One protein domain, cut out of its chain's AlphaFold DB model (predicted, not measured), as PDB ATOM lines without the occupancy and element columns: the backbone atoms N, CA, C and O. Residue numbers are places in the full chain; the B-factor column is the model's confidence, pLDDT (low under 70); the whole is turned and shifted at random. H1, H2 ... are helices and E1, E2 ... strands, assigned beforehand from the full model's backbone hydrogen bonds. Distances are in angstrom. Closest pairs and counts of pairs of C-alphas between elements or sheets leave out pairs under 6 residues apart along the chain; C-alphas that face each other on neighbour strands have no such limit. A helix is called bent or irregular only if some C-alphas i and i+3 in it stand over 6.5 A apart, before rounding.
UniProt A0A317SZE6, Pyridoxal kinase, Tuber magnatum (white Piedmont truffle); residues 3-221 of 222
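AT A GLANCE: This is residues 3 to 221 of the 222 residues of the protein "Pyridoxal kinase" of Tuber magnatum (white Piedmont truffle) (UniProt A0A317SZE6). A strongly twisted sheet of four strands forms the inner layer, with H3 over one face and H2 beside it, and the long helix H5 along the opposite face. H5 runs on past the sheet to meet H6; H4 and H7 pack on H5, while H1 lies outside H2 and H3 with its first residues, 11 to 13, free. The printed part has 219 residues with seven named helices and four named strands in the order H1 H2 H3 E1 E2 E3 H4 H5 H6 H7 E4; the sheet order is E1 E2 E3 E4, antiparallel throughout. The class is mixed, helices and strands, and the whole is compact, with a radius of gyration of the C-alphas of 18.1 A and spans of 54 by 40 by 32 A.

HOW THE PARTS SIT: Begin at the sheet, where E1, residues 63 to 70, E2, residues 77 to 85, and E3, residues 91 to 99, form a meander, each strand the antiparallel neighbour of the one before. In the hairpin of E1 and E2, look for N 66 and O 81, 2.7 A apart; in the hairpin of E2 and E3, for N 96 and O 80, 2.8 A apart. Edge strand E4, residues 218 to 220, is antiparallel to E3, with N 219 and O 95 2.9 A apart. Three layers, helices on both faces of a sheet, are made by H5, residues 147 to 174, on one face and H2, residues 31 to 38, and H3, residues 45 to 59, on the other. H3 lies over E1, E2 and E3 at a height over the sheet of 8.8 A. H2 lies over none of the strands, and it touches H3 at a steep tilt of 48 degrees, the same way, with the closest C-alphas those of Ser 38 and Leu 55, 5.4 A apart. H5 lies over E2 and E3 at a height over the sheet of 8.8 A, and it is the hub, touching three helices. With its residues 147 to 159 it touches H4, residues 108 to 126, in a helical hairpin at a shallow tilt of 34 degrees, only just short of steep; the closest C-alphas are those of Arg 119 and Ala 151, 4.9 A apart. H4 only grazes the sheet, with its residues 108 to 116. H5 touches H6, residues 189 to 197, in a helical hairpin, the closest C-alphas being Arg 170 and Ala 197, 4.8 A apart. H5 touches H7, residues 206 to 210, with the C-alphas of Ser 158 and Leu 209 closest, 5.2 A apart. H1, residues 11 to 21, is close to but not clearly touching H2, the closest C-alphas being Lys 18 and Leu 37, 6.9 A apart. Every O i to N i+4 pair is within hydrogen-bond range in H2, H3, H4, H5, H6 and H7; in H1 it is 5 of 7.

IN THESE COORDINATES: Find C-alpha 11 at (48.640, 25.518, 247.749), where H1 begins; it is only just irregular, with C-alphas 12 and 15 6.7 A apart. H3 is 21.2 A long, and E1, 21.0 A long, bends by 51 degrees at residue 67. E2 measures 26.1 A, E3 25.6 A and H4 27.0 A. H5, the longest helix, runs 40.2 A from C-alpha 147 at (23.073, 6.605, 261.892) to C-alpha 174 at (15.318, 40.987, 242.571). E4 ends at C-alpha 220, (23.534, 1.575, 248.441).

THE WHOLE: The two C-alphas farthest apart are those of Ala 140 and Glu 189, 56.2 A. The printed part, residues 3 to 221, has no cut. The links from H4 to H5, 20 residues, and from H5 to H6, 14 residues, are long. The model's pLDDT is under 70 at residues 73 to 76 and 176 to 183, and its mean over the printed part is 90.8.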
ATOM      1  N   ASP A   3      36.508  25.187 245.586       79.88
ATOM      2  CA  ASP A   3      35.313  24.734 244.879       79.88
ATOM      3  C   ASP A   3      35.448  25.076 243.381       79.88
ATOM      4  O   ASP A   3      36.360  25.807 242.985       79.88
ATOM      5  N   GLN A   4      34.600  24.497 242.528       77.00
ATOM      6  CA  GLN A   4      34.588  24.726 241.073       77.00
ATOM      7  C   GLN A   4      35.965  24.558 240.394       77.00
ATOM      8  O   GLN A   4      36.339  25.295 239.479       77.00
ATOM      9  N   GLY A   5      36.756  23.586 240.858       77.06
ATOM     10  CA  GLY A   5      38.076  23.294 240.296       77.06
ATOM     11  C   GLY A   5      39.180  24.275 240.701       77.06
ATOM     12  O   GLY A   5      40.276  24.210 240.145       77.06
ATOM     13  N   ARG A   6      38.919  25.196 241.638       81.44
ATOM     14  CA  ARG A   6      39.881  26.215 242.077       81.44
ATOM     15  C   ARG A   6      40.098  26.158 243.581       81.44
ATOM     16  O   ARG A   6      39.162  26.052 244.368       81.44
ATOM     17  N   LEU A   7      41.358  26.281 243.988       84.44
ATOM     18  CA  LEU A   7      41.714  26.466 245.390       84.44
ATOM     19  C   LEU A   7      41.427  27.905 245.810       84.44
ATOM     20  O   LEU A   7      41.816  28.853 245.133       84.44
ATOM     21  N   TYR A   8      40.781  28.057 246.963       82.75
ATOM     22  CA  TYR A   8      40.562  29.358 247.607       82.75
ATOM     23  C   TYR A   8      41.645  29.681 248.637       82.75
ATOM     24  O   TYR A   8      41.643  30.742 249.253       82.75
ATOM     25  N   VAL A   9      42.576  28.749 248.831       85.06
ATOM     26  CA  VAL A   9      43.668  28.829 249.793       85.06
ATOM     27  C   VAL A   9      45.003  28.658 249.079       85.06
ATOM     28  O   VAL A   9      45.069  28.124 247.973       85.06
ATOM     29  N   ASN A  10      46.081  29.093 249.725       87.00
ATOM     30  CA  ASN A  10      47.432  28.888 249.216       87.00
ATOM     31  C   ASN A  10      47.739  27.382 249.085       87.00
ATOM     32  O   ASN A  10      47.500  26.624 250.020       87.00
ATOM     33  N   GLU A  11      48.313  26.938 247.967       84.81
ATOM     34  CA  GLU A  11      48.640  25.518 247.749       84.81
ATOM     35  C   GLU A  11      49.523  24.921 248.857       84.81
ATOM     36  O   GLU A  11      49.371  23.754 249.219       84.81
ATOM     37  N   GLY A  12      50.378  25.742 249.474       86.69
ATOM     38  CA  GLY A  12      51.224  25.360 250.601       86.69
ATOM     39  C   GLY A  12      50.461  24.915 251.854       86.69
ATOM     40  O   GLY A  12      51.060  24.272 252.714       86.69
ATOM     41  N   VAL A  13      49.153  25.190 251.972       88.31
ATOM     42  CA  VAL A  13      48.339  24.707 253.105       88.31
ATOM     43  C   VAL A  13      47.746  23.314 252.882       88.31
ATOM     44  O   VAL A  13      47.295  22.685 253.840       88.31
ATOM     45  N   LEU A  14      47.761  22.785 251.653       87.25
ATOM     46  CA  LEU A  14      47.211  21.457 251.360       87.25
ATOM     47  C   LEU A  14      47.878  20.329 252.165       87.25
ATOM     48  O   LEU A  14      47.148  19.501 252.716       87.25
ATOM     49  N   PRO A  15      49.220  20.275 252.303       90.56
ATOM     50  CA  PRO A  15      49.862  19.272 253.152       90.56
ATOM     51  C   PRO A  15      49.386  19.346 254.607       90.56
ATOM     52  O   PRO A  15      49.217  18.311 255.255       90.56
ATOM     53  N   VAL A  16      49.108  20.557 255.103       91.31
ATOM     54  CA  VAL A  16      48.608  20.774 256.465       91.31
ATOM     55  C   VAL A  16      47.197  20.209 256.603       91.31
ATOM     56  O   VAL A  16      46.977  19.377 257.481       91.31
ATOM     57  N   TYR A  17      46.269  20.545 255.700       88.44
ATOM     58  CA  TYR A  17      44.921  19.961 255.702       88.44
ATOM     59  C   TYR A  17      44.958  18.431 255.647       88.44
ATOM     60  O   TYR A  17      44.316  17.777 256.463       88.44
ATOM     61  N   LYS A  18      45.779  17.844 254.766       91.38
ATOM     62  CA  LYS A  18      45.944  16.383 254.682       91.38
ATOM     63  C   LYS A  18      46.450  15.763 255.986       91.38
ATOM     64  O   LYS A  18      46.103  14.625 256.294       91.38
ATOM     65  N   SER A  19      47.268  16.479 256.759       92.75
ATOM     66  CA  SER A  19      47.696  16.004 258.078       92.75
ATOM     67  C   SER A  19      46.564  16.061 259.110       92.75
ATOM     68  O   SER A  19      46.395  15.108 259.866       92.75
ATOM     69  N   LEU A  20      45.741  17.116 259.079       93.62
ATOM     70  CA  LEU A  20      44.607  17.308 259.987       93.62
ATOM     71  C   LEU A  20      43.485  16.292 259.759       93.62
ATOM     72  O   LEU A  20      42.896  15.824 260.727       93.62
ATOM     73  N   VAL A  21      43.224  15.900 258.506       94.94
ATOM     74  CA  VAL A  21      42.171  14.921 258.173       94.94
ATOM     75  C   VAL A  21      42.374  13.586 258.901       94.94
ATOM     76  O   VAL A  21      41.397  12.937 259.258       94.94
ATOM     77  N   ARG A  22      43.618  13.198 259.213       92.88
ATOM     78  CA  ARG A  22      43.909  11.968 259.980       92.88
ATOM     79  C   ARG A  22      43.436  12.003 261.433       92.88
ATOM     80  O   ARG A  22      43.387  10.962 262.073       92.88
ATOM     81  N   MET A  23      43.151  13.189 261.960       94.12
ATOM     82  CA  MET A  23      42.643  13.385 263.319       94.12
ATOM     83  C   MET A  23      41.127  13.600 263.343       94.12
ATOM     84  O   MET A  23      40.564  13.789 264.416       94.12
ATOM     85  N   ALA A  24      40.472  13.626 262.179       96.62
ATOM     86  CA  ALA A  24      39.044  13.865 262.084       96.62
ATOM     87  C   ALA A  24      38.250  12.566 262.275       96.62
ATOM     88  O   ALA A  24      38.593  11.525 261.715       96.62
ATOM     89  N   ASP A  25      37.140  12.659 263.003       97.00
ATOM     90  CA  ASP A  25      36.144  11.587 263.096       97.00
ATOM     91  C   ASP A  25      35.194  11.582 261.888       97.00
ATOM     92  O   ASP A  25      34.744  10.533 261.428       97.00
ATOM     93  N   LEU A  26      34.910  12.770 261.357       97.94
ATOM     94  CA  LEU A  26      34.031  13.006 260.223       97.94
ATOM     95  C   LEU A  26      34.622  14.108 259.348       97.94
ATOM     96  O   LEU A  26      35.006  15.165 259.849       97.94
ATOM     97  N   ILE A  27      34.635  13.883 258.037       97.75
ATOM     98  CA  ILE A  27      34.893  14.929 257.046       97.75
ATOM     99  C   ILE A  27      33.694  15.110 256.121       97.75
ATOM    100  O   ILE A  27      33.020  14.143 255.766       97.75
ATOM    101  N   VAL A  28      33.464  16.358 255.712       97.56
ATOM    102  CA  VAL A  28      32.350  16.760 254.842       97.56
ATOM    103  C   VAL A  28      32.826  17.498 253.575       97.56
ATOM    104  O   VAL A  28      32.431  18.641 253.355       97.56
ATOM    105  N   PRO A  29      33.753  16.930 252.775       96.69
ATOM    106  CA  PRO A  29      34.295  17.626 251.609       96.69
ATOM    107  C   PRO A  29      33.241  17.831 250.510       96.69
ATOM    108  O   PRO A  29      32.350  17.002 250.328       96.69
ATOM    109  N   ASN A  30      33.392  18.873 249.694       94.75
ATOM    110  CA  ASN A  30      32.723  18.911 248.386       94.75
ATOM    111  C   ASN A  30      33.436  17.993 247.364       94.75
ATOM    112  O   ASN A  30      34.479  17.408 247.668       94.75
ATOM    113  N   GLN A  31      32.904  17.857 246.142       94.88
ATOM    114  CA  GLN A  31      33.529  17.040 245.087       94.88
ATOM    115  C   GLN A  31      35.002  17.396 244.856       94.88
ATOM    116  O   GLN A  31      35.852  16.513 244.875       94.88
ATOM    117  N   PHE A  32      35.323  18.678 244.669       93.38
ATOM    118  CA  PHE A  32      36.691  19.112 244.372       93.38
ATOM    119  C   PHE A  32      37.664  18.765 245.505       93.38
ATOM    120  O   PHE A  32      38.764  18.264 245.278       93.38
ATOM    121  N   GLU A  33      37.250  18.982 246.749       95.00
ATOM    122  CA  GLU A  33      38.035  18.638 247.929       95.00
ATOM    123  C   GLU A  33      38.224  17.128 248.071       95.00
ATOM    124  O   GLU A  33      39.327  16.677 248.387       95.00
ATOM    125  N   ALA A  34      37.182  16.342 247.792       96.62
ATOM    126  CA  ALA A  34      37.257  14.888 247.790       96.62
ATOM    127  C   ALA A  34      38.246  14.385 246.728       96.62
ATOM    128  O   ALA A  34      39.062  13.514 247.035       96.62
ATOM    129  N   GLU A  35      38.247  14.963 245.523       96.19
ATOM    130  CA  GLU A  35      39.216  14.645 244.464       96.19
ATOM    131  C   GLU A  35      40.655  14.979 244.894       96.19
ATOM    132  O   GLU A  35      41.563  14.166 244.730       96.19
ATOM    133  N   LEU A  36      40.877  16.138 245.521       94.75
ATOM    134  CA  LEU A  36      42.200  16.549 246.012       94.75
ATOM    135  C   LEU A  36      42.733  15.666 247.152       94.75
ATOM    136  O   LEU A  36      43.947  15.427 247.260       94.75
ATOM    137  N   LEU A  37      41.841  15.237 248.045       95.69
ATOM    138  CA  LEU A  37      42.184  14.412 249.201       95.69
ATOM    139  C   LEU A  37      42.410  12.952 248.804       95.69
ATOM    140  O   LEU A  37      43.390  12.369 249.269       95.69
ATOM    141  N   SER A  38      41.543  12.389 247.958       96.50
ATOM    142  CA  SER A  38      41.618  10.995 247.498       96.50
ATOM    143  C   SER A  38      42.628  10.783 246.367       96.50
ATOM    144  O   SER A  38      43.180   9.696 246.241       96.50
ATOM    145  N   GLY A  39      42.884  11.806 245.544       95.94
ATOM    146  CA  GLY A  39      43.632  11.672 244.292       95.94
ATOM    147  C   GLY A  39      42.829  11.017 243.161       95.94
ATOM    148  O   GLY A  39      43.402  10.703 242.120       95.94
ATOM    149  N   VAL A  40      41.523  10.807 243.348       97.31
ATOM    150  CA  VAL A  40      40.623  10.166 242.384       97.31
ATOM    151  C   VAL A  40      39.757  11.233 241.730       97.31
ATOM    152  O   VAL A  40      39.117  12.012 242.429       97.31
ATOM    153  N   LYS A  41      39.702  11.264 240.395       95.88
ATOM    154  CA  LYS A  41      38.744  12.107 239.666       95.88
ATOM    155  C   LYS A  41      37.347  11.495 239.773       95.88
ATOM    156  O   LYS A  41      37.195  10.310 239.495       95.88
ATOM    157  N   VAL A  42      36.347  12.287 240.154       94.62
ATOM    158  CA  VAL A  42      34.972  11.825 240.371       94.62
ATOM    159  C   VAL A  42      34.087  12.302 239.223       94.62
ATOM    160  O   VAL A  42      33.788  13.486 239.095       94.62
ATOM    161  N   ASP A  43      33.668  11.360 238.389       93.19
ATOM    162  CA  ASP A  43      32.889  11.570 237.160       93.19
ATOM    163  C   ASP A  43      31.756  10.543 236.963       93.19
ATOM    164  O   ASP A  43      30.972  10.640 236.018       93.19
ATOM    165  N   SER A  44      31.659   9.554 237.854       94.06
ATOM    166  CA  SER A  44      30.697   8.458 237.805       94.06
ATOM    167  C   SER A  44      30.492   7.845 239.198       94.06
ATOM    168  O   SER A  44      31.258   8.106 240.127       94.06
ATOM    169  N   LEU A  45      29.456   7.011 239.369       95.25
ATOM    170  CA  LEU A  45      29.223   6.303 240.638       95.25
ATOM    171  C   LEU A  45      30.409   5.401 241.044       95.25
ATOM    172  O   LEU A  45      30.800   5.462 242.210       95.25
ATOM    173  N   PRO A  46      31.048   4.635 240.131       96.69
ATOM    174  CA  PRO A  46      32.230   3.851 240.485       96.69
ATOM    175  C   PRO A  46      33.418   4.707 240.935       96.69
ATOM    176  O   PRO A  46      34.081   4.359 241.911       96.69
ATOM    177  N   SER A  47      33.687   5.843 240.276       96.81
ATOM    178  CA  SER A  47      34.796   6.716 240.683       96.81
ATOM    179  C   SER A  47      34.510   7.441 242.001       96.81
ATOM    180  O   SER A  47      35.408   7.565 242.831       96.81
ATOM    181  N   LEU A  48      33.251   7.809 242.266       97.38
ATOM    182  CA  LEU A  48      32.795   8.306 243.569       97.38
ATOM    183  C   LEU A  48      32.997   7.272 244.686       97.38
ATOM    184  O   LEU A  48      33.551   7.574 245.745       97.38
ATOM    185  N   SER A  49      32.581   6.035 244.431       98.12
ATOM    186  CA  SER A  49      32.739   4.902 245.342       98.12
ATOM    187  C   SER A  49      34.214   4.608 245.651       98.12
ATOM    188  O   SER A  49      34.599   4.399 246.810       98.12
ATOM    189  N   HIS A  50      35.065   4.665 244.624       98.25
ATOM    190  CA  HIS A  50      36.509   4.519 244.768       98.25
ATOM    191  C   HIS A  50      37.127   5.671 245.571       98.25
ATOM    192  O   HIS A  50      37.892   5.411 246.499       98.25
ATOM    193  N   ALA A  51      36.740   6.921 245.298       98.31
ATOM    194  CA  ALA A  51      37.225   8.089 246.030       98.31
ATOM    195  C   ALA A  51      36.927   7.987 247.534       98.31
ATOM    196  O   ALA A  51      37.818   8.204 248.352       98.31
ATOM    197  N   ILE A  52      35.707   7.586 247.912       98.38
ATOM    198  CA  ILE A  52      35.335   7.361 249.320       98.38
ATOM    199  C   ILE A  52      36.199   6.264 249.955       98.38
ATOM    200  O   ILE A  52      36.693   6.427 251.072       98.38
ATOM    201  N   SER A  53      36.422   5.164 249.233       98.12
ATOM    202  CA  SER A  53      37.266   4.063 249.711       98.12
ATOM    203  C   SER A  53      38.709   4.528 249.957       98.12
ATOM    204  O   SER A  53      39.297   4.202 250.987       98.12
ATOM    205  N   GLU A  54      39.258   5.358 249.066       98.06
ATOM    206  CA  GLU A  54      40.583   5.962 249.229       98.06
ATOM    207  C   GLU A  54      40.645   6.944 250.405       98.06
ATOM    208  O   GLU A  54      41.639   6.959 251.127       98.06
ATOM    209  N   LEU A  55      39.586   7.718 250.668       97.94
ATOM    210  CA  LEU A  55      39.539   8.609 251.833       97.94
ATOM    211  C   LEU A  55      39.648   7.824 253.148       97.94
ATOM    212  O   LEU A  55      40.478   8.163 253.997       97.94
ATOM    213  N   HIS A  56      38.884   6.739 253.293       97.69
ATOM    214  CA  HIS A  56      39.015   5.845 254.446       97.69
ATOM    215  C   HIS A  56      40.414   5.217 254.515       97.69
ATOM    216  O   HIS A  56      41.038   5.230 255.573       97.69
ATOM    217  N   ARG A  57      40.950   4.729 253.391       97.12
ATOM    218  CA  ARG A  57      42.252   4.044 253.335       97.12
ATOM    219  C   ARG A  57      43.441   4.957 253.659       97.12
ATOM    220  O   ARG A  57      44.345   4.555 254.385       97.12
ATOM    221  N   ILE A  58      43.475   6.166 253.098       96.69
ATOM    222  CA  ILE A  58      44.611   7.097 253.208       96.69
ATOM    223  C   ILE A  58      44.637   7.784 254.576       96.69
ATOM    224  O   ILE A  58      45.719   8.023 255.131       96.69
ATOM    225  N   TYR A  59      43.458   8.132 255.100       96.69
ATOM    226  CA  TYR A  59      43.341   8.969 256.293       96.69
ATOM    227  C   TYR A  59      42.825   8.238 257.530       96.69
ATOM    228  O   TYR A  59      42.893   8.810 258.613       96.69
ATOM    229  N   ASN A  60      42.350   6.995 257.398       95.62
ATOM    230  CA  ASN A  60      41.723   6.230 258.480       95.62
ATOM    231  C   ASN A  60      40.541   6.971 259.139       95.62
ATOM    232  O   ASN A  60      40.261   6.797 260.325       95.62
ATOM    233  N   VAL A  61      39.855   7.818 258.366       96.50
ATOM    234  CA  VAL A  61      38.710   8.593 258.848       96.50
ATOM    235  C   VAL A  61      37.506   7.659 259.053       96.50
ATOM    236  O   VAL A  61      37.196   6.871 258.159       96.50
ATOM    237  N   PRO A  62      36.820   7.689 260.207       97.56
ATOM    238  CA  PRO A  62      35.621   6.885 260.459       97.56
ATOM    239  C   PRO A  62      34.460   7.171 259.500       97.56
ATOM    240  O   PRO A  62      33.847   6.234 258.983       97.56
ATOM    241  N   HIS A  63      34.181   8.453 259.262       98.56
ATOM    242  CA  HIS A  63      32.994   8.914 258.553       98.56
ATOM    243  C   HIS A  63      33.346   9.918 257.453       98.56
ATOM    244  O   HIS A  63      34.140  10.839 257.648       98.56
ATOM    245  N   VAL A  64      32.726   9.763 256.289       98.56
ATOM    246  CA  VAL A  64      32.907  10.657 255.138       98.56
ATOM    247  C   VAL A  64      31.538  11.018 254.588       98.56
ATOM    248  O   VAL A  64      30.701  10.135 254.421       98.56
ATOM    249  N   VAL A  65      31.319  12.291 254.264       98.62
ATOM    250  CA  VAL A  65      30.161  12.737 253.479       98.62
ATOM    251  C   VAL A  65      30.631  13.696 252.394       98.62
ATOM    252  O   VAL A  65      31.122  14.776 252.691       98.62
ATOM    253  N   ILE A  66      30.481  13.316 251.132       97.81
ATOM    254  CA  ILE A  66      30.743  14.199 250.001       97.81
ATOM    255  C   ILE A  66      29.461  14.983 249.719       97.81
ATOM    256  O   ILE A  66      28.459  14.403 249.294       97.81
ATOM    257  N   THR A  67      29.490  16.288 249.998       95.00
ATOM    258  CA  THR A  67      28.286  17.133 250.120       95.00
ATOM    259  C   THR A  67      27.505  17.276 248.821       95.00
ATOM    260  O   THR A  67      26.277  17.333 248.827       95.00
ATOM    261  N   SER A  68      28.224  17.376 247.708       90.88
ATOM    262  CA  SER A  68      27.669  17.599 246.381       90.88
ATOM    263  C   SER A  68      28.619  17.042 245.331       90.88
ATOM    264  O   SER A  68      29.818  17.319 245.353       90.88
ATOM    265  N   VAL A  69      28.069  16.250 244.415       91.81
ATOM    266  CA  VAL A  69      28.758  15.695 243.249       91.81
ATOM    267  C   VAL A  69      27.853  15.851 242.042       91.81
ATOM    268  O   VAL A  69      26.672  15.507 242.099       91.81
ATOM    269  N   THR A  70      28.402  16.349 240.941       89.88
ATOM    270  CA  THR A  70      27.701  16.420 239.659       89.88
ATOM    271  C   THR A  70      28.511  15.693 238.595       89.88
ATOM    272  O   THR A  70      29.728  15.845 238.485       89.88
ATOM    273  N   PHE A  71      27.829  14.861 237.810       86.44
ATOM    274  CA  PHE A  71      28.436  14.181 236.670       86.44
ATOM    275  C   PHE A  71      28.172  14.982 235.398       86.44
ATOM    276  O   PHE A  71      27.107  15.565 235.217       86.44
ATOM    277  N   THR A  72      29.125  14.977 234.474       72.31
ATOM    278  CA  THR A  72      29.070  15.750 233.222       72.31
ATOM    279  C   THR A  72      28.073  15.204 232.189       72.31
ATOM    280  O   THR A  72      28.014  15.704 231.069       72.31
ATOM    281  N   ASN A  73      27.272  14.193 232.537       62.12
ATOM    282  CA  ASN A  73      26.505  13.373 231.591       62.12
ATOM    283  C   ASN A  73      25.119  13.948 231.223       62.12
ATOM    284  O   ASN A  73      24.266  13.219 230.731       62.12
ATOM    285  N   GLY A  74      24.882  15.245 231.440       53.22
ATOM    286  CA  GLY A  74      23.696  15.957 230.941       53.22
ATOM    287  C   GLY A  74      22.433  15.871 231.809       53.22
ATOM    288  O   GLY A  74      21.535  16.693 231.635       53.22
ATOM    289  N   ASP A  75      22.378  14.963 232.784       57.19
ATOM    290  CA  ASP A  75      21.333  14.954 233.813       57.19
ATOM    291  C   ASP A  75      21.629  16.043 234.861       57.19
ATOM    292  O   ASP A  75      22.672  16.018 235.515       57.19
ATOM    293  N   LYS A  76      20.694  16.983 235.077       64.88
ATOM    294  CA  LYS A  76      20.736  17.961 236.186       64.88
ATOM    295  C   LYS A  76      20.463  17.279 237.541       64.88
ATOM    296  O   LYS A  76      19.511  17.620 238.237       64.88
ATOM    297  N   LYS A  77      21.257  16.276 237.903       80.31
ATOM    298  CA  LYS A  77      21.173  15.586 239.193       80.31
ATOM    299  C   LYS A  77      22.422  15.894 239.997       80.31
ATOM    300  O   LYS A  77      23.537  15.762 239.493       80.31
ATOM    301  N   MET A  78      22.223  16.299 241.243       90.50
ATOM    302  CA  MET A  78      23.293  16.406 242.221       90.50
ATOM    303  C   MET A  78      23.213  15.197 243.141       90.50
ATOM    304  O   MET A  78      22.130  14.781 243.541       90.50
ATOM    305  N   LEU A  79      24.359  14.623 243.471       94.94
ATOM    306  CA  LEU A  79      24.456  13.519 244.410       94.94
ATOM    307  C   LEU A  79      25.068  14.003 245.716       94.94
ATOM    308  O   LEU A  79      25.992  14.813 245.709       94.94
ATOM    309  N   CYS A  80      24.584  13.455 246.824       97.31
ATOM    310  CA  CYS A  80      25.252  13.523 248.118       97.31
ATOM    311  C   CYS A  80      25.577  12.092 248.529       97.31
ATOM    312  O   CYS A  80      24.685  11.247 248.565       97.31
ATOM    313  N   ALA A  81      26.843  11.794 248.792       98.25
ATOM    314  CA  ALA A  81      27.273  10.442 249.134       98.25
ATOM    315  C   ALA A  81      27.914  10.422 250.507       98.25
ATOM    316  O   ALA A  81      28.576  11.375 250.901       98.25
ATOM    317  N   GLY A  82      27.755   9.326 251.232       98.31
ATOM    318  CA  GLY A  82      28.394   9.172 252.522       98.31
ATOM    319  C   GLY A  82      28.813   7.746 252.799       98.31
ATOM    320  O   GLY A  82      28.427   6.802 252.107       98.31
ATOM    321  N   SER A  83      29.657   7.596 253.811       98.56
ATOM    322  CA  SER A  83      30.111   6.298 254.268       98.56
ATOM    323  C   SER A  83      30.545   6.313 255.722       98.56
ATOM    324  O   SER A  83      31.046   7.312 256.241       98.56
ATOM    325  N   SER A  84      30.336   5.175 256.381       98.38
ATOM    326  CA  SER A  84      30.950   4.856 257.667       98.38
ATOM    327  C   SER A  84      31.741   3.563 257.535       98.38
ATOM    328  O   SER A  84      31.195   2.535 257.122       98.38
ATOM    329  N   ALA A  85      33.020   3.599 257.889       97.75
ATOM    330  CA  ALA A  85      33.858   2.408 257.865       97.75
ATOM    331  C   ALA A  85      33.484   1.438 259.000       97.75
ATOM    332  O   ALA A  85      32.973   1.844 260.048       97.75
ATOM    333  N   THR A  86      33.715   0.146 258.790       97.12
ATOM    334  CA  THR A  86      33.748  -0.858 259.862       97.12
ATOM    335  C   THR A  86      34.990  -0.674 260.737       97.12
ATOM    336  O   THR A  86      35.906   0.083 260.399       97.12
ATOM    337  N   SER A  87      35.075  -1.417 261.840       93.62
ATOM    338  CA  SER A  87      36.276  -1.487 262.682       93.62
ATOM    339  C   SER A  87      37.531  -1.923 261.906       93.62
ATOM    340  O   SER A  87      38.633  -1.461 262.199       93.62
ATOM    341  N   SER A  88      37.353  -2.745 260.869       93.25
ATOM    342  CA  SER A  88      38.394  -3.208 259.943       93.25
ATOM    343  C   SER A  88      38.677  -2.255 258.775       93.25
ATOM    344  O   SER A  88      39.512  -2.565 257.926       93.25
ATOM    345  N   GLY A  89      38.007  -1.101 258.714       92.69
ATOM    346  CA  GLY A  89      38.203  -0.101 257.664       92.69
ATOM    347  C   GLY A  89      37.423  -0.363 256.372       92.69
ATOM    348  O   GLY A  89      37.664   0.319 255.377       92.69
ATOM    349  N   VAL A  90      36.489  -1.320 256.355       95.88
ATOM    350  CA  VAL A  90      35.653  -1.599 255.178       95.88
ATOM    351  C   VAL A  90      34.567  -0.525 255.053       95.88
ATOM    352  O   VAL A  90      33.781  -0.345 255.986       95.88
ATOM    353  N   PRO A  91      34.486   0.204 253.926       97.62
ATOM    354  CA  PRO A  91      33.531   1.291 253.769       97.62
ATOM    355  C   PRO A  91      32.117   0.763 253.500       97.62
ATOM    356  O   PRO A  91      31.893  -0.024 252.581       97.62
ATOM    357  N   ARG A  92      31.137   1.251 254.267       98.25
ATOM    358  CA  ARG A  92      29.703   1.027 254.028       98.25
ATOM    359  C   ARG A  92      29.126   2.299 253.432       98.25
ATOM    360  O   ARG A  92      29.077   3.315 254.124       98.25
ATOM    361  N   LYS A  93      28.809   2.282 252.140       98.56
ATOM    362  CA  LYS A  93      28.604   3.493 251.334       98.56
ATOM    363  C   LYS A  93      27.144   3.630 250.908       98.56
ATOM    364  O   LYS A  93      26.487   2.645 250.575       98.56
ATOM    365  N   PHE A  94      26.659   4.860 250.893       98.69
ATOM    366  CA  PHE A  94      25.308   5.219 250.477       98.69
ATOM    367  C   PHE A  94      25.338   6.500 249.644       98.69
ATOM    368  O   PHE A  94      26.275   7.296 249.741       98.69
ATOM    369  N   VAL A  95      24.310   6.706 248.824       98.19
ATOM    370  CA  VAL A  95      24.173   7.903 247.990       98.19
ATOM    371  C   VAL A  95      22.716   8.341 247.885       98.19
ATOM    372  O   VAL A  95      21.811   7.519 247.769       98.19
ATOM    373  N   PHE A  96      22.507   9.652 247.911       97.31
ATOM    374  CA  PHE A  96      21.229  10.328 247.740       97.31
ATOM    375  C   PHE A  96      21.192  11.046 246.395       97.31
ATOM    376  O   PHE A  96      22.168  11.693 246.008       97.31
ATOM    377  N   ASN A  97      20.040  10.993 245.727       93.94
ATOM    378  CA  ASN A  97      19.729  11.900 244.625       93.94
ATOM    379  C   ASN A  97      19.133  13.184 245.197       93.94
ATOM    380  O   ASN A  97      18.110  13.139 245.875       93.94
ATOM    381  N   VAL A  98      19.762  14.317 244.910       91.00
ATOM    382  CA  VAL A  98      19.357  15.636 245.393       91.00
ATOM    383  C   VAL A  98      18.945  16.497 244.208       91.00
ATOM    384  O   VAL A  98      19.626  16.557 243.179       91.00
ATOM    385  N   GLU A  99      17.810  17.173 244.353       84.62
ATOM    386  CA  GLU A  99      17.331  18.116 243.350       84.62
ATOM    387  C   GLU A  99      18.218  19.361 243.321       84.62
ATOM    388  O   GLU A  99      18.556  19.936 244.358       84.62
ATOM    389  N   VAL A 100      18.597  19.785 242.116       84.44
ATOM    390  CA  VAL A 100      19.362  21.017 241.925       84.44
ATOM    391  C   VAL A 100      18.405  22.201 241.993       84.44
ATOM    392  O   VAL A 100      17.505  22.326 241.165       84.44
ATOM    393  N   ILE A 101      18.626  23.090 242.959       84.31
ATOM    394  CA  ILE A 101      17.905  24.360 243.060       84.31
ATOM    395  C   ILE A 101      18.727  25.422 242.330       84.31
ATOM    396  O   ILE A 101      19.830  25.763 242.755       84.31
ATOM    397  N   ASP A 102      18.189  25.943 241.225       77.50
ATOM    398  CA  ASP A 102      18.875  26.943 240.405       77.50
ATOM    399  C   ASP A 102      19.094  28.248 241.202       77.50
ATOM    400  O   ASP A 102      18.159  28.941 241.637       77.50
ATOM    401  N   GLY A 103      20.361  28.618 241.387       73.12
ATOM    402  CA  GLY A 103      20.719  29.835 242.096       73.12
ATOM    403  C   GLY A 103      22.100  29.809 242.727       73.12
ATOM    404  O   GLY A 103      22.641  28.752 243.034       73.12
ATOM    405  N   PHE A 104      22.640  31.001 242.963       73.69
ATOM    406  CA  PHE A 104      23.778  31.177 243.855       73.69
ATOM    407  C   PHE A 104      23.284  31.221 245.303       73.69
ATOM    408  O   PHE A 104      22.291  31.892 245.593       73.69
ATOM    409  N   PHE A 105      23.978  30.516 246.194       83.50
ATOM    410  CA  PHE A 105      23.730  30.514 247.632       83.50
ATOM    411  C   PHE A 105      25.074  30.542 248.358       83.50
ATOM    412  O   PHE A 105      25.987  29.800 247.999       83.50
ATOM    413  N   SER A 106      25.192  31.372 249.392       77.19
ATOM    414  CA  SER A 106      26.406  31.460 250.210       77.19
ATOM    415  C   SER A 106      26.203  30.778 251.566       77.19
ATOM    416  O   SER A 106      25.124  30.873 252.144       77.19
ATOM    417  N   GLY A 107      27.227  30.087 252.079       82.81
ATOM    418  CA  GLY A 107      27.194  29.438 253.401       82.81
ATOM    419  C   GLY A 107      26.496  28.071 253.453       82.81
ATOM    420  O   GLY A 107      26.232  27.552 254.537       82.81
ATOM    421  N   THR A 108      26.194  27.460 252.303       89.81
ATOM    422  CA  THR A 108      25.533  26.143 252.240       89.81
ATOM    423  C   THR A 108      26.387  25.027 252.834       89.81
ATOM    424  O   THR A 108      25.855  24.183 253.548       89.81
ATOM    425  N   GLY A 109      27.702  25.044 252.596       90.38
ATOM    426  CA  GLY A 109      28.638  24.078 253.179       90.38
ATOM    427  C   GLY A 109      28.690  24.154 254.707       90.38
ATOM    428  O   GLY A 109      28.620  23.124 255.373       90.38
ATOM    429  N   ASP A 110      28.722  25.366 255.267       92.44
ATOM    430  CA  ASP A 110      28.748  25.574 256.721       92.44
ATOM    431  C   ASP A 110      27.438  25.117 257.376       92.44
ATOM    432  O   ASP A 110      27.451  24.433 258.402       92.44
ATOM    433  N   MET A 111      26.299  25.439 256.749       94.81
ATOM    434  CA  MET A 111      24.990  24.950 257.183       94.81
ATOM    435  C   MET A 111      24.922  23.421 257.132       94.81
ATOM    436  O   MET A 111      24.484  22.803 258.103       94.81
ATOM    437  N   PHE A 112      25.380  22.811 256.035       96.44
ATOM    438  CA  PHE A 112      25.404  21.361 255.879       96.44
ATOM    439  C   PHE A 112      26.238  20.712 256.985       96.44
ATOM    440  O   PHE A 112      25.733  19.851 257.697       96.44
ATOM    441  N   ALA A 113      27.471  21.180 257.202       97.06
ATOM    442  CA  ALA A 113      28.364  20.655 258.231       97.06
ATOM    443  C   ALA A 113      27.758  20.748 259.644       97.06
ATOM    444  O   ALA A 113      27.787  19.774 260.401       97.06
ATOM    445  N   ALA A 114      27.170  21.898 259.989       97.19
ATOM    446  CA  ALA A 114      26.541  22.113 261.290       97.19
ATOM    447  C   ALA A 114      25.328  21.192 261.508       97.19
ATOM    448  O   ALA A 114      25.193  20.576 262.571       97.19
ATOM    449  N   LEU A 115      24.465  21.061 260.497       97.31
ATOM    450  CA  LEU A 115      23.307  20.173 260.550       97.31
ATOM    451  C   LEU A 115      23.727  18.702 260.597       97.31
ATOM    452  O   LEU A 115      23.160  17.946 261.383       97.31
ATOM    453  N   THR A 116      24.734  18.293 259.817       98.00
ATOM    454  CA  THR A 116      25.274  16.930 259.858       98.00
ATOM    455  C   THR A 116      25.743  16.575 261.257       98.00
ATOM    456  O   THR A 116      25.361  15.521 261.752       98.00
ATOM    457  N   LEU A 117      26.497  17.448 261.931       97.44
ATOM    458  CA  LEU A 117      26.945  17.186 263.299       97.44
ATOM    459  C   LEU A 117      25.762  16.992 264.261       97.44
ATOM    460  O   LEU A 117      25.728  16.015 265.008       97.44
ATOM    461  N   ALA A 118      24.788  17.906 264.231       96.88
ATOM    462  CA  ALA A 118      23.631  17.856 265.121       96.88
ATOM    463  C   ALA A 118      22.777  16.597 264.890       96.88
ATOM    464  O   ALA A 118      22.437  15.895 265.842       96.88
ATOM    465  N   ARG A 119      22.471  16.278 263.627       97.00
ATOM    466  CA  ARG A 119      21.644  15.119 263.263       97.00
ATOM    467  C   ARG A 119      22.370  13.802 263.445       97.00
ATOM    468  O   ARG A 119      21.757  12.838 263.886       97.00
ATOM    469  N   PHE A 120      23.665  13.752 263.154       97.75
ATOM    470  CA  PHE A 120      24.441  12.540 263.371       97.75
ATOM    471  C   PHE A 120      24.522  12.210 264.861       97.75
ATOM    472  O   PHE A 120      24.318  11.058 265.229       97.75
ATOM    473  N   ARG A 121      24.690  13.223 265.725       96.75
ATOM    474  CA  ARG A 121      24.605  13.033 267.177       96.75
ATOM    475  C   ARG A 121      23.229  12.528 267.620       96.75
ATOM    476  O   ARG A 121      23.156  11.623 268.442       96.75
ATOM    477  N   GLU A 122      22.151  13.112 267.097       96.00
ATOM    478  CA  GLU A 122      20.774  12.699 267.412       96.00
ATOM    479  C   GLU A 122      20.530  11.226 267.057       96.00
ATOM    480  O   GLU A 122      20.035  10.469 267.890       96.00
ATOM    481  N   GLU A 123      20.907  10.800 265.847       96.38
ATOM    482  CA  GLU A 123      20.764   9.402 265.425       96.38
ATOM    483  C   GLU A 123      21.687   8.471 266.223       96.38
ATOM    484  O   GLU A 123      21.249   7.410 266.656       96.38
ATOM    485  N   ALA A 124      22.925   8.887 266.511       96.12
ATOM    486  CA  ALA A 124      23.839   8.137 267.373       96.12
ATOM    487  C   ALA A 124      23.275   7.940 268.794       96.12
ATOM    488  O   ALA A 124      23.454   6.878 269.390       96.12
ATOM    489  N   GLY A 125      22.564   8.935 269.333       96.62
ATOM    490  CA  GLY A 125      21.931   8.870 270.651       96.62
ATOM    491  C   GLY A 125      20.815   7.832 270.758       96.62
ATOM    492  O   GLY A 125      20.668   7.214 271.811       96.62
ATOM    493  N   LYS A 126      20.072   7.574 269.673       94.88
ATOM    494  CA  LYS A 126      19.005   6.554 269.657       94.88
ATOM    495  C   LYS A 126      19.541   5.142 269.881       94.88
ATOM    496  O   LYS A 126      18.871   4.336 270.520       94.88
ATOM    497  N   ASP A 127      20.761   4.896 269.414       90.19
ATOM    498  CA  ASP A 127      21.450   3.609 269.520       90.19
ATOM    499  C   ASP A 127      22.488   3.588 270.663       90.19
ATOM    500  O   ASP A 127      23.270   2.647 270.787       90.19
ATOM    501  N   GLY A 128      22.530   4.627 271.509       92.94
ATOM    502  CA  GLY A 128      23.462   4.715 272.639       92.94
ATOM    503  C   GLY A 128      24.938   4.878 272.247       92.94
ATOM    504  O   GLY A 128      25.825   4.618 273.060       92.94
ATOM    505  N   LEU A 129      25.228   5.327 271.024       94.31
ATOM    506  CA  LEU A 129      26.584   5.439 270.475       94.31
ATOM    507  C   LEU A 129      27.338   6.695 270.937       94.31
ATOM    508  O   LEU A 129      28.494   6.878 270.565       94.31
ATOM    509  N   GLU A 130      26.740   7.556 271.766       91.12
ATOM    510  CA  GLU A 130      27.378   8.797 272.243       91.12
ATOM    511  C   GLU A 130      28.679   8.557 273.022       91.12
ATOM    512  O   GLU A 130      29.545   9.433 273.061       91.12
ATOM    513  N   VAL A 131      28.812   7.379 273.638       91.50
ATOM    514  CA  VAL A 131      30.012   6.947 274.373       91.50
ATOM    515  C   VAL A 131      31.006   6.182 273.496       91.50
ATOM    516  O   VAL A 131      32.142   5.959 273.910       91.50
ATOM    517  N   ALA A 132      30.592   5.764 272.297       93.50
ATOM    518  CA  ALA A 132      31.450   5.061 271.357       93.50
ATOM    519  C   ALA A 132      32.385   6.050 270.653       93.50
ATOM    520  O   ALA A 132      31.987   7.154 270.269       93.50
ATOM    521  N   GLN A 133      33.637   5.638 270.444       93.44
ATOM    522  CA  GLN A 133      34.604   6.447 269.711       93.44
ATOM    523  C   GLN A 133      34.071   6.766 268.308       93.44
ATOM    524  O   GLN A 133      33.634   5.872 267.576       93.44
ATOM    525  N   SER A 134      34.094   8.054 267.960       95.25
ATOM    526  CA  SER A 134      33.609   8.584 266.681       95.25
ATOM    527  C   SER A 134      32.131   8.286 266.379       95.25
ATOM    528  O   SER A 134      31.717   8.459 265.243       95.25
ATOM    529  N   TRP A 135      31.334   7.830 267.357       96.75
ATOM    530  CA  TRP A 135      29.956   7.347 267.160       96.75
ATOM    531  C   TRP A 135      29.838   6.182 266.163       96.75
ATOM    532  O   TRP A 135      28.827   6.027 265.473       96.75
ATOM    533  N   ARG A 136      30.871   5.334 266.087       93.88
ATOM    534  CA  ARG A 136      30.843   4.124 265.256       93.88
ATOM    535  C   ARG A 136      29.805   3.127 265.776       93.88
ATOM    536  O   ARG A 136      29.837   2.744 266.942       93.88
ATOM    537  N   CYS A 137      28.930   2.679 264.881       95.06
ATOM    538  CA  CYS A 137      28.001   1.579 265.125       95.06
ATOM    539  C   CYS A 137      28.662   0.212 264.869       95.06
ATOM    540  O   CYS A 137      29.755   0.139 264.301       95.06
ATOM    541  N   ASP A 138      27.959  -0.864 265.229       95.88
ATOM    542  CA  ASP A 138      28.380  -2.247 264.978       95.88
ATOM    543  C   ASP A 138      28.664  -2.511 263.485       95.88
ATOM    544  O   ASP A 138      28.045  -1.908 262.597       95.88
ATOM    545  N   ASP A 139      29.610  -3.405 263.196       96.94
ATOM    546  CA  ASP A 139      30.050  -3.741 261.838       96.94
ATOM    547  C   ASP A 139      28.974  -4.468 261.015       96.94
ATOM    548  O   ASP A 139      28.990  -4.379 259.788       96.94
ATOM    549  N   ALA A 140      28.011  -5.129 261.666       96.25
ATOM    550  CA  ALA A 140      26.882  -5.790 261.014       96.25
ATOM    551  C   ALA A 140      25.823  -4.808 260.481       96.25
ATOM    552  O   ALA A 140      24.979  -5.196 259.670       96.25
ATOM    553  N   VAL A 141      25.847  -3.541 260.913       96.75
ATOM    554  CA  VAL A 141      24.902  -2.520 260.438       96.75
ATOM    555  C   VAL A 141      25.170  -2.220 258.965       96.75
ATOM    556  O   VAL A 141      26.274  -1.811 258.592       96.75
ATOM    557  N   GLY A 142      24.147  -2.414 258.129       97.50
ATOM    558  CA  GLY A 142      24.208  -2.155 256.691       97.50
ATOM    559  C   GLY A 142      24.238  -0.657 256.340       97.50
ATOM    560  O   GLY A 142      23.860   0.173 257.166       97.50
ATOM    561  N   PRO A 143      24.640  -0.283 255.107       97.75
ATOM    562  CA  PRO A 143      24.867   1.117 254.727       97.75
ATOM    563  C   PRO A 143      23.666   2.052 254.918       97.75
ATOM    564  O   PRO A 143      23.845   3.191 255.339       97.75
ATOM    565  N   LEU A 144      22.450   1.577 254.633       98.19
ATOM    566  CA  LEU A 144      21.227   2.384 254.744       98.19
ATOM    567  C   LEU A 144      20.748   2.545 256.193       98.19
ATOM    568  O   LEU A 144      20.070   3.517 256.515       98.19
ATOM    569  N   GLU A 145      21.156   1.631 257.077       97.62
ATOM    570  CA  GLU A 145      20.805   1.651 258.499       97.62
ATOM    571  C   GLU A 145      21.793   2.447 259.354       97.62
ATOM    572  O   GLU A 145      21.541   2.662 260.540       97.62
ATOM    573  N   LEU A 146      22.893   2.916 258.757       98.00
ATOM    574  CA  LEU A 146      23.884   3.736 259.442       98.00
ATOM    575  C   LEU A 146      23.228   4.992 260.042       98.00
ATOM    576  O   LEU A 146      22.518   5.704 259.323       98.00
ATOM    577  N   PRO A 147      23.554   5.358 261.297       97.69
ATOM    578  CA  PRO A 147      23.073   6.605 261.892       97.69
ATOM    579  C   PRO A 147      23.437   7.833 261.046       97.69
ATOM    580  O   PRO A 147      22.630   8.747 260.887       97.69
ATOM    581  N   LEU A 148      24.616   7.824 260.411       98.38
ATOM    582  CA  LEU A 148      25.031   8.875 259.479       98.38
ATOM    583  C   LEU A 148      24.126   8.950 258.237       98.38
ATOM    584  O   LEU A 148      23.791  10.048 257.810       98.38
ATOM    585  N   CYS A 149      23.700   7.815 257.672       98.38
ATOM    586  CA  CYS A 149      22.786   7.790 256.523       98.38
ATOM    587  C   CYS A 149      21.440   8.431 256.895       98.38
ATOM    588  O   CYS A 149      20.997   9.380 256.245       98.38
ATOM    589  N   LYS A 150      20.848   7.991 258.013       97.38
ATOM    590  CA  LYS A 150      19.589   8.541 258.547       97.38
ATOM    591  C   LYS A 150      19.698  10.044 258.826       97.38
ATOM    592  O   LYS A 150      18.800  10.811 258.476       97.38
ATOM    593  N   ALA A 151      20.825  10.476 259.390       97.44
ATOM    594  CA  ALA A 151      21.103  11.882 259.644       97.44
ATOM    595  C   ALA A 151      21.164  12.701 258.348       97.44
ATOM    596  O   ALA A 151      20.509  13.738 258.258       97.44
ATOM    597  N   ILE A 152      21.900  12.239 257.330       98.06
ATOM    598  CA  ILE A 152      22.033  12.962 256.057       98.06
ATOM    599  C   ILE A 152      20.693  13.084 255.324       98.06
ATOM    600  O   ILE A 152      20.416  14.156 254.789       98.06
ATOM    601  N   GLY A 153      19.822  12.072 255.378       97.25
ATOM    602  CA  GLY A 153      18.469  12.172 254.814       97.25
ATOM    603  C   GLY A 153      17.673  13.361 255.377       97.25
ATOM    604  O   GLY A 153      17.061  14.113 254.615       97.25
ATOM    605  N   LYS A 154      17.757  13.595 256.697       96.62
ATOM    606  CA  LYS A 154      17.156  14.765 257.370       96.62
ATOM    607  C   LYS A 154      17.870  16.071 257.024       96.62
ATOM    608  O   LYS A 154      17.212  17.077 256.775       96.62
ATOM    609  N   VAL A 155      19.207  16.070 257.004       97.25
ATOM    610  CA  VAL A 155      20.009  17.256 256.650       97.25
ATOM    611  C   VAL A 155      19.621  17.756 255.265       97.25
ATOM    612  O   VAL A 155      19.356  18.942 255.106       97.25
ATOM    613  N   LEU A 156      19.535  16.862 254.280       96.38
ATOM    614  CA  LEU A 156      19.141  17.210 252.917       96.38
ATOM    615  C   LEU A 156      17.719  17.781 252.857       96.38
ATOM    616  O   LEU A 156      17.492  18.747 252.130       96.38
ATOM    617  N   GLY A 157      16.796  17.261 253.670       95.69
ATOM    618  CA  GLY A 157      15.456  17.826 253.816       95.69
ATOM    619  C   GLY A 157      15.471  19.267 254.335       95.69
ATOM    620  O   GLY A 157      14.912  20.163 253.701       95.69
ATOM    621  N   SER A 158      16.187  19.526 255.436       96.19
ATOM    622  CA  SER A 158      16.361  20.887 255.968       96.19
ATOM    623  C   SER A 158      17.039  21.816 254.957       96.19
ATOM    624  O   SER A 158      16.594  22.946 254.766       96.19
ATOM    625  N   MET A 159      18.089  21.341 254.280       95.06
ATOM    626  CA  MET A 159      18.802  22.104 253.252       95.06
ATOM    627  C   MET A 159      17.861  22.508 252.118       95.06
ATOM    628  O   MET A 159      17.797  23.686 251.780       95.06
ATOM    629  N   HIS A 160      17.107  21.558 251.560       94.19
ATOM    630  CA  HIS A 160      16.172  21.819 250.469       94.19
ATOM    631  C   HIS A 160      15.157  22.900 250.854       94.19
ATOM    632  O   HIS A 160      15.023  23.898 250.148       94.19
ATOM    633  N   LEU A 161      14.499  22.756 252.007       94.88
ATOM    634  CA  LEU A 161      13.489  23.716 252.451       94.88
ATOM    635  C   LEU A 161      14.073  25.121 252.672       94.88
ATOM    636  O   LEU A 161      13.500  26.108 252.209       94.88
ATOM    637  N   VAL A 162      15.240  25.228 253.319       95.12
ATOM    638  CA  VAL A 162      15.919  26.519 253.528       95.12
ATOM    639  C   VAL A 162      16.294  27.164 252.192       95.12
ATOM    640  O   VAL A 162      16.123  28.376 252.020       95.12
ATOM    641  N   LEU A 163      16.797  26.380 251.238       93.75
ATOM    642  CA  LEU A 163      17.196  26.869 249.919       93.75
ATOM    643  C   LEU A 163      15.992  27.339 249.097       93.75
ATOM    644  O   LEU A 163      16.058  28.419 248.512       93.75
ATOM    645  N   VAL A 164      14.876  26.604 249.119       92.94
ATOM    646  CA  VAL A 164      13.620  27.020 248.473       92.94
ATOM    647  C   VAL A 164      13.111  28.331 249.073       92.94
ATOM    648  O   VAL A 164      12.825  29.277 248.340       92.94
ATOM    649  N   GLN A 165      13.058  28.451 250.402       92.94
ATOM    650  CA  GLN A 165      12.612  29.694 251.046       92.94
ATOM    651  C   GLN A 165      13.550  30.870 250.758       92.94
ATOM    652  O   GLN A 165      13.103  32.004 250.557       92.94
ATOM    653  N   THR A 166      14.855  30.604 250.693       93.31
ATOM    654  CA  THR A 166      15.859  31.603 250.321       93.31
ATOM    655  C   THR A 166      15.670  32.052 248.872       93.31
ATOM    656  O   THR A 166      15.653  33.253 248.615       93.31
ATOM    657  N   GLN A 167      15.429  31.125 247.940       91.56
ATOM    658  CA  GLN A 167      15.134  31.426 246.538       91.56
ATOM    659  C   GLN A 167      13.865  32.279 246.401       91.56
ATOM    660  O   GLN A 167      13.904  33.342 245.786       91.56
ATOM    661  N   LEU A 168      12.761  31.886 247.046       91.12
ATOM    662  CA  LEU A 168      11.506  32.646 247.011       91.12
ATOM    663  C   LEU A 168      11.675  34.070 247.560       91.12
ATOM    664  O   LEU A 168      11.099  35.020 247.026       91.12
ATOM    665  N   ALA A 169      12.455  34.241 248.631       90.81
ATOM    666  CA  ALA A 169      12.758  35.557 249.184       90.81
ATOM    667  C   ALA A 169      13.638  36.387 248.234       90.81
ATOM    668  O   ALA A 169      13.342  37.562 248.000       90.81
ATOM    669  N   ARG A 170      14.680  35.777 247.661       89.50
ATOM    670  CA  ARG A 170      15.575  36.401 246.682       89.50
ATOM    671  C   ARG A 170      14.805  36.908 245.469       89.50
ATOM    672  O   ARG A 170      14.947  38.071 245.095       89.50
ATOM    673  N   ASP A 171      13.960  36.064 244.892       88.19
ATOM    674  CA  ASP A 171      13.227  36.364 243.663       88.19
ATOM    675  C   ASP A 171      12.207  37.496 243.885       88.19
ATOM    676  O   ASP A 171      11.991  38.331 243.005       88.19
ATOM    677  N   ARG A 172      11.655  37.634 245.101       88.44
ATOM    678  CA  ARG A 172      10.846  38.810 245.483       88.44
ATOM    679  C   ARG A 172      11.663  40.104 245.546       88.44
ATOM    680  O   ARG A 172      11.135  41.164 245.224       88.44
ATOM    681  N   ILE A 173      12.927  40.042 245.973       87.12
ATOM    682  CA  ILE A 173      13.811  41.215 246.109       87.12
ATOM    683  C   ILE A 173      14.358  41.668 244.748       87.12
ATOM    684  O   ILE A 173      14.499  42.872 244.504       87.12
ATOM    685  N   LEU A 174      14.712  40.719 243.880       83.56
ATOM    686  CA  LEU A 174      15.318  40.987 242.571       83.56
ATOM    687  C   LEU A 174      14.277  41.157 241.451       83.56
ATOM    688  O   LEU A 174      14.577  41.776 240.428       83.56
ATOM    689  N   GLY A 175      13.047  40.678 241.657       76.88
ATOM    690  CA  GLY A 175      12.029  40.572 240.614       76.88
ATOM    691  C   GLY A 175      12.310  39.402 239.661       76.88
ATOM    692  O   GLY A 175      13.247  38.636 239.850       76.88
ATOM    693  N   THR A 176      11.524  39.270 238.590       61.00
ATOM    694  CA  THR A 176      11.621  38.167 237.606       61.00
ATOM    695  C   THR A 176      12.912  38.143 236.775       61.00
ATOM    696  O   THR A 176      13.086  37.256 235.941       61.00
ATOM    697  N   LYS A 177      13.826  39.103 236.960       61.75
ATOM    698  CA  LYS A 177      15.146  39.062 236.325       61.75
ATOM    699  C   LYS A 177      16.042  38.091 237.093       61.75
ATOM    700  O   LYS A 177      16.670  38.469 238.077       61.75
ATOM    701  N   MET A 178      16.136  36.855 236.603       60.41
ATOM    702  CA  MET A 178      17.236  35.959 236.966       60.41
ATOM    703  C   MET A 178      18.546  36.599 236.506       60.41
ATOM    704  O   MET A 178      18.827  36.640 235.312       60.41
ATOM    705  N   MET A 179      19.328  37.119 237.448       63.50
ATOM    706  CA  MET A 179      20.715  37.505 237.198       63.50
ATOM    707  C   MET A 179      21.598  36.326 237.589       63.50
ATOM    708  O   MET A 179      21.513  35.843 238.721       63.50
ATOM    709  N   LYS A 180      22.424  35.841 236.662       65.19
ATOM    710  CA  LYS A 180      23.458  34.854 236.992       65.19
ATOM    711  C   LYS A 180      24.658  35.571 237.587       65.19
ATOM    712  O   LYS A 180      25.026  36.639 237.111       65.19
ATOM    713  N   GLU A 181      25.296  34.972 238.590       64.06
ATOM    714  CA  GLU A 181      26.496  35.548 239.210       64.06
ATOM    715  C   GLU A 181      27.594  35.836 238.169       64.06
ATOM    716  O   GLU A 181      28.200  36.901 238.190       64.06
ATOM    717  N   GLU A 182      27.766  34.937 237.197       63.81
ATOM    718  CA  GLU A 182      28.741  35.052 236.102       63.81
ATOM    719  C   GLU A 182      28.507  36.263 235.180       63.81
ATOM    720  O   GLU A 182      29.431  36.724 234.513       63.81
ATOM    721  N   GLU A 183      27.280  36.787 235.138       67.44
ATOM    722  CA  GLU A 183      26.895  37.919 234.290       67.44
ATOM    723  C   GLU A 183      27.085  39.270 234.999       67.44
ATOM    724  O   GLU A 183      27.013  40.320 234.357       67.44
ATOM    725  N   VAL A 184      27.349  39.267 236.311       70.69
ATOM    726  CA  VAL A 184      27.448  40.484 237.120       70.69
ATOM    727  C   VAL A 184      28.888  40.724 237.558       70.69
ATOM    728  O   VAL A 184      29.537  39.889 238.183       70.69
ATOM    729  N   LYS A 185      29.408  41.920 237.264       79.00
ATOM    730  CA  LYS A 185      30.774  42.301 237.637       79.00
ATOM    731  C   LYS A 185      30.944  42.308 239.161       79.00
ATOM    732  O   LYS A 185      30.307  43.108 239.843       79.00
ATOM    733  N   VAL A 186      31.866  41.488 239.669       79.06
ATOM    734  CA  VAL A 186      32.234  41.441 241.094       79.06
ATOM    735  C   VAL A 186      32.523  42.851 241.623       79.06
ATOM    736  O   VAL A 186      33.293  43.608 241.026       79.06
ATOM    737  N   GLY A 187      31.886  43.202 242.740       80.12
ATOM    738  CA  GLY A 187      32.014  44.512 243.389       80.12
ATOM    739  C   GLY A 187      31.098  45.616 242.846       80.12
ATOM    740  O   GLY A 187      31.166  46.737 243.345       80.12
ATOM    741  N   SER A 188      30.239  45.340 241.858       84.62
ATOM    742  CA  SER A 188      29.191  46.280 241.434       84.62
ATOM    743  C   SER A 188      28.040  46.359 242.450       84.62
ATOM    744  O   SER A 188      27.860  45.469 243.284       84.62
ATOM    745  N   GLU A 189      27.213  47.405 242.368       84.56
ATOM    746  CA  GLU A 189      25.989  47.502 243.182       84.56
ATOM    747  C   GLU A 189      25.028  46.333 242.926       84.56
ATOM    748  O   GLU A 189      24.415  45.811 243.859       84.56
ATOM    749  N   GLU A 190      24.933  45.883 241.673       82.06
ATOM    750  CA  GLU A 190      24.126  44.724 241.284       82.06
ATOM    751  C   GLU A 190      24.665  43.433 241.903       82.06
ATOM    752  O   GLU A 190      23.878  42.634 242.409       82.06
ATOM    753  N   TYR A 191      25.993  43.260 241.946       81.69
ATOM    754  CA  TYR A 191      26.632  42.114 242.593       81.69
ATOM    755  C   TYR A 191      26.303  42.099 244.085       81.69
ATOM    756  O   TYR A 191      25.798  41.109 244.600       81.69
ATOM    757  N   ILE A 192      26.478  43.236 244.766       84.31
ATOM    758  CA  ILE A 192      26.165  43.367 246.197       84.31
ATOM    759  C   ILE A 192      24.686  43.058 246.463       84.31
ATOM    760  O   ILE A 192      24.363  42.378 247.439       84.31
ATOM    761  N   ARG A 193      23.778  43.546 245.610       85.00
ATOM    762  CA  ARG A 193      22.341  43.280 245.738       85.00
ATOM    763  C   ARG A 193      22.023  41.795 245.547       85.00
ATOM    764  O   ARG A 193      21.248  41.256 246.334       85.00
ATOM    765  N   LEU A 194      22.623  41.144 244.549       83.62
ATOM    766  CA  LEU A 194      22.467  39.711 244.290       83.62
ATOM    767  C   LEU A 194      22.988  38.868 245.459       83.62
ATOM    768  O   LEU A 194      22.264  38.002 245.948       83.62
ATOM    769  N   THR A 195      24.203  39.143 245.944       83.56
ATOM    770  CA  THR A 195      24.818  38.400 247.052       83.56
ATOM    771  C   THR A 195      23.989  38.529 248.326       83.56
ATOM    772  O   THR A 195      23.646  37.511 248.917       83.56
ATOM    773  N   LYS A 196      23.570  39.749 248.695       86.00
ATOM    774  CA  LYS A 196      22.708  39.978 249.871       86.00
ATOM    775  C   LYS A 196      21.361  39.273 249.760       86.00
ATOM    776  O   LYS A 196      20.862  38.728 250.737       86.00
ATOM    777  N   ALA A 197      20.752  39.288 248.575       87.00
ATOM    778  CA  ALA A 197      19.487  38.596 248.349       87.00
ATOM    779  C   ALA A 197      19.641  37.062 248.377       87.00
ATOM    780  O   ALA A 197      18.653  36.367 248.581       87.00
ATOM    781  N   SER A 198      20.861  36.550 248.190       87.38
ATOM    782  CA  SER A 198      21.201  35.121 248.167       87.38
ATOM    783  C   SER A 198      21.714  34.586 249.516       87.38
ATOM    784  O   SER A 198      22.136  33.430 249.601       87.38
ATOM    785  N   GLU A 199      21.696  35.407 250.571       90.56
ATOM    786  CA  GLU A 199      22.021  34.984 251.938       90.56
ATOM    787  C   GLU A 199      20.942  34.048 252.501       90.56
ATOM    788  O   GLU A 199      19.739  34.292 252.364       90.56
ATOM    789  N   LEU A 200      21.376  32.980 253.177       93.56
ATOM    790  CA  LEU A 200      20.478  31.964 253.725       93.56
ATOM    791  C   LEU A 200      19.522  32.544 254.772       93.56
ATOM    792  O   LEU A 200      19.918  33.217 255.727       93.56
ATOM    793  N   ARG A 201      18.238  32.197 254.649       92.69
ATOM    794  CA  ARG A 201      17.149  32.668 255.523       92.69
ATOM    795  C   ARG A 201      17.015  31.854 256.818       92.69
ATOM    796  O   ARG A 201      15.918  31.471 257.214       92.69
ATOM    797  N   LEU A 202      18.131  31.603 257.505       93.69
ATOM    798  CA  LEU A 202      18.200  30.671 258.645       93.69
ATOM    799  C   LEU A 202      17.223  31.011 259.783       93.69
ATOM    800  O   LEU A 202      16.560  30.130 260.320       93.69
ATOM    801  N   VAL A 203      17.100  32.295 260.137       94.69
ATOM    802  CA  VAL A 203      16.216  32.745 261.230       94.69
ATOM    803  C   VAL A 203      14.743  32.528 260.890       94.69
ATOM    804  O   VAL A 203      13.940  32.259 261.783       94.69
ATOM    805  N   GLN A 204      14.386  32.661 259.612       95.38
ATOM    806  CA  GLN A 204      13.022  32.467 259.134       95.38
ATOM    807  C   GLN A 204      12.686  30.985 258.950       95.38
ATOM    808  O   GLN A 204      11.520  30.632 259.056       95.38
ATOM    809  N   CYS A 205      13.694  30.138 258.738       95.25
ATOM    810  CA  CYS A 205      13.543  28.702 258.498       95.25
ATOM    811  C   CYS A 205      13.787  27.844 259.755       95.25
ATOM    812  O   CYS A 205      14.298  26.727 259.671       95.25
ATOM    813  N   GLN A 206      13.486  28.358 260.952       95.12
ATOM    814  CA  GLN A 206      13.757  27.633 262.202       95.12
ATOM    815  C   GLN A 206      12.983  26.317 262.321       95.12
ATOM    816  O   GLN A 206      13.513  25.363 262.890       95.12
ATOM    817  N   SER A 207      11.744  26.270 261.831       94.44
ATOM    818  CA  SER A 207      10.928  25.053 261.789       94.44
ATOM    819  C   SER A 207      11.593  23.993 260.923       94.44
ATOM    820  O   SER A 207      11.847  22.891 261.387       94.44
ATOM    821  N   GLU A 208      11.985  24.368 259.714       94.62
ATOM    822  CA  GLU A 208      12.563  23.503 258.691       94.62
ATOM    823  C   GLU A 208      13.953  22.990 259.090       94.62
ATOM    824  O   GLU A 208      14.342  21.872 258.750       94.62
ATOM    825  N   LEU A 209      14.701  23.785 259.861       94.00
ATOM    826  CA  LEU A 209      15.965  23.367 260.466       94.00
ATOM    827  C   LEU A 209      15.761  22.347 261.602       94.00
ATOM    828  O   LEU A 209      16.596  21.458 261.775       94.00
ATOM    829  N   LYS A 210      14.679  22.469 262.387       92.19
ATOM    830  CA  LYS A 210      14.400  21.621 263.563       92.19
ATOM    831  C   LYS A 210      13.651  20.338 263.230       92.19
ATOM    832  O   LYS A 210      13.971  19.309 263.822       92.19
ATOM    833  N   ASP A 211      12.717  20.388 262.298       91.62
ATOM    834  CA  ASP A 211      11.886  19.258 261.904       91.62
ATOM    835  C   ASP A 211      11.509  19.393 260.420       91.62
ATOM    836  O   ASP A 211      10.480  19.981 260.083       91.62
ATOM    837  N   PRO A 212      12.389  18.963 259.500       90.75
ATOM    838  CA  PRO A 212      12.069  18.992 258.082       90.75
ATOM    839  C   PRO A 212      10.979  17.957 257.777       90.75
ATOM    840  O   PRO A 212      11.183  16.760 257.958       90.75
ATOM    841  N   GLU A 213       9.842  18.412 257.246       86.31
ATOM    842  CA  GLU A 213       8.720  17.537 256.849       86.31
ATOM    843  C   GLU A 213       9.030  16.661 255.620       86.31
ATOM    844  O   GLU A 213       8.239  15.797 255.246       86.31
ATOM    845  N   ILE A 214      10.184  16.878 254.984       85.81
ATOM    846  CA  ILE A 214      10.677  16.088 253.858       85.81
ATOM    847  C   ILE A 214      11.953  15.341 254.251       85.81
ATOM    848  O   ILE A 214      12.819  15.871 254.949       85.81
ATOM    849  N   GLY A 215      12.085  14.112 253.760       77.62
ATOM    850  CA  GLY A 215      13.285  13.295 253.900       77.62
ATOM    851  C   GLY A 215      13.757  12.811 252.539       77.62
ATOM    852  O   GLY A 215      12.949  12.536 251.654       77.62
ATOM    853  N   TYR A 216      15.072  12.713 252.376       92.75
ATOM    854  CA  TYR A 216      15.668  12.053 251.222       92.75
ATOM    855  C   TYR A 216      15.938  10.586 251.546       92.75
ATOM    856  O   TYR A 216      16.362  10.260 252.655       92.75
ATOM    857  N   GLU A 217      15.727   9.713 250.562       94.19
ATOM    858  CA  GLU A 217      16.059   8.292 250.653       94.19
ATOM    859  C   GLU A 217      17.368   8.002 249.919       94.19
ATOM    860  O   GLU A 217      17.620   8.510 248.821       94.19
ATOM    861  N   ALA A 218      18.215   7.189 250.547       97.44
ATOM    862  CA  ALA A 218      19.466   6.740 249.961       97.44
ATOM    863  C   ALA A 218      19.307   5.387 249.277       97.44
ATOM    864  O   ALA A 218      18.485   4.555 249.658       97.44
ATOM    865  N   ILE A 219      20.204   5.138 248.330       97.75
ATOM    866  CA  ILE A 219      20.498   3.803 247.815       97.75
ATOM    867  C   ILE A 219      21.915   3.396 248.221       97.75
ATOM    868  O   ILE A 219      22.757   4.239 248.549       97.75
ATOM    869  N   VAL A 220      22.182   2.091 248.210       98.06
ATOM    870  CA  VAL A 220      23.534   1.575 248.441       98.06
ATOM    871  C   VAL A 220      24.429   2.007 247.282       98.06
ATOM    872  O   VAL A 220      24.047   1.891 246.119       98.06
ATOM    873  N   LEU A 221      25.615   2.514 247.613       96.75
ATOM    874  CA  LEU A 221      26.652   2.823 246.637       96.75
ATOM    875  C   LEU A 221      27.643   1.656 246.601       96.75
ATOM    876  O   LEU A 221      28.367   1.436 247.573       96.75
TER     877      LEU A 221